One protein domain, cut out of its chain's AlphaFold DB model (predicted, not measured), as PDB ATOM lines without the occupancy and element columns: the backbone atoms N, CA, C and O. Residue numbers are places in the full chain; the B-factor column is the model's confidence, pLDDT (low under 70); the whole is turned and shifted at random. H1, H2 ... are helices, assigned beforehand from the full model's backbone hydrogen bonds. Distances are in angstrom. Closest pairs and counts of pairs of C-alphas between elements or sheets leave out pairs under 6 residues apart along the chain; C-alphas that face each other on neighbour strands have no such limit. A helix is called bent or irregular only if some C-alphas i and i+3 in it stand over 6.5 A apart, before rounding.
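Overview. This is residues 39 to 81 of the 81 residues of an uncharacterized protein of Frisingicoccus caecimuris (UniProt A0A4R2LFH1). Two helices, H1 and H3, form the arms of a narrow U: they run opposite ways, side by side but skewed at 40 degrees, and the short helix H2 sits across the closed end where the chain turns from one arm to the other. The two arms make the long axis of the model, and their contact is a light one, with 4 pairs of C-alphas within 8 A, while H2 touches neither arm. The printed part has 43 residues with three named helices, in the order H1, H2, H3 along the chain, and no named strand; its class is all helix, with 33 of the printed residues in the helices. The whole is only just loose, close to compact, with a radius of gyration of the C-alphas of 11.1 A, and the C-alphas span 33 by 16 by 11 A, the outline of a rod.

Along the chain. The longest helix by residues is H1, residues 39 to 52, from Gly 39 to Leu 52. It begins at the first printed residue, with C-alpha 39 at (157.113, 134.897, 154.084), and ends with C-alpha 52 at (164.844, 147.449, 140.402), 20.1 A from first to last C-alpha. H3 is residues 65 to 77, from Gly 65 to Gln 77, and measures 18.0 A from first to last C-alpha. Its C-alphas run from (156.962, 154.416, 139.394) at residue 65 to (150.004, 137.885, 140.978) at residue 77. Between these two in the chain comes H2, residues 57 to 62, from Asp 57 to Thr 62, with 8.6 A from first to last C-alpha. None of the three helices is bent or irregular. After H3, residues 78 to 81 belong to no named element, and C-alpha 81 is at (147.506, 129.921, 138.978).

Arrangement. H1 and H3 touch, and their closest C-alphas are those of Ala 48 and Ile 72, 5.9 A apart. Their lines stand at a steep tilt of 40 degrees and they run opposite ways. From centre to centre these two helices are 11.3 A apart. H1 and H2 are close but not clearly touching, with 1 pair of C-alphas within 8 A. That closest pair is Leu 52 and Leu 60, whose C-alphas are 7.8 A apart. The lines of H1 and H2 stand about perpendicular, at 90 degrees, and their centres are 19.6 A apart. H2 and H3 meet only through their link. In H1, H2 and H3 every pair of backbone O of residue i and N of residue i+4 is within hydrogen-bond range.

Size, cuts and confidence. The two C-alphas farthest apart in the domain are those of Glu 58, in H2, and Asn 81, at 34.9 A. The first and last printed C-alphas, those of Gly 39 and Asn 81, are 18.6 A apart. The printed part has no cut and runs from residue 39 to residue 81, the chain's last residue, in a full chain of 81 residues. The link from H1 to H2, residues 53 to 56, is tight, with 4 residues. The link from H2 to H3, Arg 63 and Gln 64, is also tight, with 2 residues. The mean pLDDT of the printed part is 72.7. It is 86 for H1, 74 for H2 and 64 for H3. Confidence is low, under 70, in 20 residues, namely residues 62 to 81, of which residue 62 belongs to H2 and residues 65 to 77 are H3.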
ATOM      1  N   GLY A  39     155.985 135.440 154.857       88.06
ATOM      2  CA  GLY A  39     157.113 134.897 154.084       88.06
ATOM      3  C   GLY A  39     156.992 135.028 152.565       88.06
ATOM      4  O   GLY A  39     157.935 135.443 151.897       88.06
ATOM      5  N   MET A  40     155.819 134.708 152.012       88.56
ATOM      6  CA  MET A  40     155.603 134.735 150.563       88.56
ATOM      7  C   MET A  40     155.678 136.158 149.996       88.56
ATOM      8  O   MET A  40     156.382 136.390 149.017       88.56
ATOM      9  N   LEU A  41     154.986 137.119 150.615       83.06
ATOM     10  CA  LEU A  41     154.988 138.509 150.147       83.06
ATOM     11  C   LEU A  41     156.357 139.166 150.339       83.06
ATOM     12  O   LEU A  41     156.801 139.911 149.469       83.06
ATOM     13  N   ALA A  42     157.056 138.838 151.426       87.69
ATOM     14  CA  ALA A  42     158.418 139.299 151.653       87.69
ATOM     15  C   ALA A  42     159.401 138.781 150.597       87.69
ATOM     16  O   ALA A  42     160.197 139.562 150.082       87.69
ATOM     17  N   SER A  43     159.320 137.494 150.235       88.06
ATOM     18  CA  SER A  43     160.151 136.919 149.168       88.06
ATOM     19  C   SER A  43     159.951 137.674 147.862       88.06
ATOM     20  O   SER A  43     160.909 138.171 147.278       88.06
ATOM     21  N   LYS A  44     158.694 137.849 147.453       86.44
ATOM     22  CA  LYS A  44     158.409 138.499 146.182       86.44
ATOM     23  C   LYS A  44     158.775 139.998 146.177       86.44
ATOM     24  O   LYS A  44     159.153 140.544 145.142       86.44
ATOM     25  N   ALA A  45     158.698 140.674 147.325       84.75
ATOM     26  CA  ALA A  45     159.187 142.045 147.475       84.75
ATOM     27  C   ALA A  45     160.722 142.134 147.366       84.75
ATOM     28  O   ALA A  45     161.233 143.067 146.750       84.75
ATOM     29  N   MET A  46     161.462 141.160 147.906       89.75
ATOM     30  CA  MET A  46     162.918 141.086 147.728       89.75
ATOM     31  C   MET A  46     163.302 140.871 146.258       89.75
ATOM     32  O   MET A  46     164.235 141.519 145.781       89.75
ATOM     33  N   ASP A  47     162.555 140.044 145.521       87.19
ATOM     34  CA  ASP A  47     162.761 139.851 144.079       87.19
ATOM     35  C   ASP A  47     162.517 141.150 143.296       87.19
ATOM     36  O   ASP A  47     163.307 141.532 142.435       87.19
ATOM     37  N   ALA A  48     161.460 141.885 143.646       84.12
ATOM     38  CA  ALA A  48     161.169 143.191 143.066       84.12
ATOM     39  C   ALA A  48     162.288 144.218 143.310       84.12
ATOM     40  O   ALA A  48     162.688 144.927 142.386       84.12
ATOM     41  N   ILE A  49     162.821 144.277 144.535       86.12
ATOM     42  CA  ILE A  49     163.958 145.142 144.884       86.12
ATOM     43  C   ILE A  49     165.189 144.772 144.048       86.12
ATOM     44  O   ILE A  49     165.869 145.659 143.529       86.12
ATOM     45  N   TYR A  50     165.464 143.475 143.877       87.00
ATOM     46  CA  TYR A  50     166.571 143.012 143.044       87.00
ATOM     47  C   TYR A  50     166.406 143.435 141.580       87.00
ATOM     48  O   TYR A  50     167.345 143.969 140.991       87.00
ATOM     49  N   GLU A  51     165.220 143.256 140.996       82.12
ATOM     50  CA  GLU A  51     164.956 143.690 139.621       82.12
ATOM     51  C   GLU A  51     165.115 145.204 139.451       82.12
ATOM     52  O   GLU A  51     165.692 145.650 138.458       82.12
ATOM     53  N   LEU A  52     164.688 145.996 140.438       80.69
ATOM     54  CA  LEU A  52     164.844 147.449 140.402       80.69
ATOM     55  C   LEU A  52     166.289 147.914 140.529       80.69
ATOM     56  O   LEU A  52     166.671 148.883 139.880       80.69
ATOM     57  N   SER A  53     167.107 147.195 141.297       81.81
ATOM     58  CA  SER A  53     168.522 147.535 141.500       81.81
ATOM     59  C   SER A  53     169.372 147.495 140.221       81.81
ATOM     60  O   SER A  53     170.502 147.978 140.216       81.81
ATOM     61  N   LYS A  54     168.847 146.916 139.130       84.75
ATOM     62  CA  LYS A  54     169.521 146.837 137.826       84.75
ATOM     63  C   LYS A  54     169.445 148.141 137.031       84.75
ATOM     64  O   LYS A  54     170.171 148.273 136.048       84.75
ATOM     65  N   PHE A  55     168.560 149.055 137.417       80.62
ATOM     66  CA  PHE A  55     168.364 150.338 136.751       80.62
ATOM     67  C   PHE A  55     169.089 151.452 137.499       80.62
ATOM     68  O   PHE A  55     169.241 151.412 138.718       80.62
ATOM     69  N   THR A  56     169.535 152.454 136.753       79.12
ATOM     70  CA  THR A  56     170.045 153.703 137.323       79.12
ATOM     71  C   THR A  56     168.905 154.554 137.882       79.12
ATOM     72  O   THR A  56     167.757 154.423 137.456       79.12
ATOM     73  N   ASP A  57     169.222 155.468 138.798       78.06
ATOM     74  CA  ASP A  57     168.225 156.370 139.390       78.06
ATOM     75  C   ASP A  57     167.479 157.185 138.314       78.06
ATOM     76  O   ASP A  57     166.260 157.312 138.365       78.06
ATOM     77  N   GLU A  58     168.179 157.642 137.268       75.88
ATOM     78  CA  GLU A  58     167.588 158.383 136.142       75.88
ATOM     79  C   GLU A  58     166.620 157.511 135.312       75.88
ATOM     80  O   GLU A  58     165.562 157.975 134.879       75.88
ATOM     81  N   GLU A  59     166.925 156.221 135.127       76.38
ATOM     82  CA  GLU A  59     166.025 155.263 134.466       76.38
ATOM     83  C   GLU A  59     164.794 154.940 135.321       76.38
ATOM     84  O   GLU A  59     163.705 154.775 134.766       76.38
ATOM     85  N   LEU A  60     164.947 154.876 136.647       72.19
ATOM     86  CA  LEU A  60     163.844 154.685 137.594       72.19
ATOM     87  C   LEU A  60     162.930 155.917 137.665       72.19
ATOM     88  O   LEU A  60     161.718 155.770 137.764       72.19
ATOM     89  N   GLU A  61     163.483 157.127 137.581       71.06
ATOM     90  CA  GLU A  61     162.700 158.367 137.536       71.06
ATOM     91  C   GLU A  61     161.956 158.530 136.202       71.06
ATOM     92  O   GLU A  61     160.807 158.980 136.170       71.06
ATOM     93  N   THR A  62     162.591 158.129 135.094       69.44
ATOM     94  CA  THR A  62     162.006 158.212 133.745       69.44
ATOM     95  C   THR A  62     160.915 157.161 133.531       69.44
ATOM     96  O   THR A  62     159.887 157.439 132.908       69.44
ATOM     97  N   ARG A  63     161.102 155.953 134.075       63.72
ATOM     98  CA  ARG A  63     160.060 154.926 134.172       63.72
ATOM     99  C   ARG A  63     159.197 155.234 135.383       63.72
ATOM    100  O   ARG A  63     159.381 154.634 136.434       63.72
ATOM    101  N   GLN A  64     158.286 156.198 135.226       58.47
ATOM    102  CA  GLN A  64     157.301 156.599 136.237       58.47
ATOM    103  C   GLN A  64     156.912 155.403 137.111       58.47
ATOM    104  O   GLN A  64     156.486 154.379 136.578       58.47
ATOM    105  N   GLY A  65     157.081 155.522 138.433       57.31
ATOM    106  CA  GLY A  65     156.962 154.416 139.394       57.31
ATOM    107  C   GLY A  65     155.694 153.552 139.286       57.31
ATOM    108  O   GLY A  65     155.663 152.465 139.854       57.31
ATOM    109  N   GLU A  66     154.684 153.981 138.526       58.66
ATOM    110  CA  GLU A  66     153.515 153.204 138.107       58.66
ATOM    111  C   GLU A  66     153.847 151.999 137.203       58.66
ATOM    112  O   GLU A  66     153.327 150.919 137.465       58.66
ATOM    113  N   GLU A  67     154.733 152.104 136.201       63.97
ATOM    114  CA  GLU A  67     155.097 150.955 135.337       63.97
ATOM    115  C   GLU A  67     155.901 149.898 136.104       63.97
ATOM    116  O   GLU A  67     155.741 148.687 135.916       63.97
ATOM    117  N   ILE A  68     156.760 150.368 137.005       64.06
ATOM    118  CA  ILE A  68     157.549 149.541 137.912       64.06
ATOM    119  C   ILE A  68     156.638 148.846 138.924       64.06
ATOM    120  O   ILE A  68     156.702 147.623 139.064       64.06
ATOM    121  N   ALA A  69     155.752 149.596 139.585       63.38
ATOM    122  CA  ALA A  69     154.789 149.041 140.527       63.38
ATOM    123  C   ALA A  69     153.833 148.063 139.833       63.38
ATOM    124  O   ALA A  69     153.568 146.998 140.384       63.38
ATOM    125  N   GLU A  70     153.376 148.351 138.610       68.31
ATOM    126  CA  GLU A  70     152.577 147.420 137.808       68.31
ATOM    127  C   GLU A  70     153.343 146.146 137.455       68.31
ATOM    128  O   GLU A  70     152.773 145.058 137.515       68.31
ATOM    129  N   THR A  71     154.613 146.250 137.063       66.19
ATOM    130  CA  THR A  71     155.434 145.082 136.716       66.19
ATOM    131  C   THR A  71     155.654 144.202 137.938       66.19
ATOM    132  O   THR A  71     155.499 142.982 137.862       66.19
ATOM    133  N   ILE A  72     155.932 144.823 139.085       66.12
ATOM    134  CA  ILE A  72     156.047 144.136 140.367       66.12
ATOM    135  C   ILE A  72     154.712 143.475 140.710       66.12
ATOM    136  O   ILE A  72     154.678 142.263 140.860       66.12
ATOM    137  N   LEU A  73     153.596 144.210 140.724       66.69
ATOM    138  CA  LEU A  73     152.260 143.675 141.015       66.69
ATOM    139  C   LEU A  73     151.854 142.528 140.074       66.69
ATOM    140  O   LEU A  73     151.318 141.523 140.536       66.69
ATOM    141  N   LYS A  74     152.150 142.623 138.772       69.44
ATOM    142  CA  LYS A  74     151.898 141.545 137.799       69.44
ATOM    143  C   LYS A  74     152.748 140.308 138.081       69.44
ATOM    144  O   LYS A  74     152.242 139.194 137.963       69.44
ATOM    145  N   ASN A  75     154.011 140.485 138.463       62.31
ATOM    146  CA  ASN A  75     154.879 139.375 138.856       62.31
ATOM    147  C   ASN A  75     154.445 138.777 140.207       62.31
ATOM    148  O   ASN A  75     154.472 137.560 140.364       62.31
ATOM    149  N   LEU A  76     153.931 139.595 141.135       60.75
ATOM    150  CA  LEU A  76     153.360 139.149 142.409       60.75
ATOM    151  C   LEU A  76     152.111 138.277 142.229       60.75
ATOM    152  O   LEU A  76     151.904 137.352 143.010       60.75
ATOM    153  N   GLN A  77     151.283 138.565 141.223       63.28
ATOM    154  CA  GLN A  77     150.004 137.885 140.978       63.28
ATOM    155  C   GLN A  77     150.106 136.655 140.064       63.28
ATOM    156  O   GLN A  77     149.143 135.901 139.947       63.28
ATOM    157  N   ARG A  78     151.238 136.441 139.382       55.28
ATOM    158  CA  ARG A  78     151.370 135.385 138.363       55.28
ATOM    159  C   ARG A  78     151.609 133.974 138.903       55.28
ATOM    160  O   ARG A  78     151.461 133.037 138.128       55.28
ATOM    161  N   GLU A  79     151.941 133.810 140.180       53.69
ATOM    162  CA  GLU A  79     152.271 132.493 140.760       53.69
ATOM    163  C   GLU A  79     151.109 131.803 141.501       53.69
ATOM    164  O   GLU A  79     151.297 130.706 142.018       53.69
ATOM    165  N   ASP A  80     149.910 132.398 141.523       49.97
ATOM    166  CA  ASP A  80     148.716 131.820 142.171       49.97
ATOM    167  C   ASP A  80     147.774 131.070 141.190       49.97
ATOM    168  O   ASP A  80     146.616 130.817 141.528       49.97
ATOM    169  N   ASN A  81     148.246 130.713 139.983       41.12
ATOM    170  CA  ASN A  81     147.506 129.921 138.978       41.12
ATOM    171  C   ASN A  81     148.173 128.574 138.681       41.12
ATOM    172  O   ASN A  81     149.381 128.579 138.357       41.12
TER     173      ASN A  81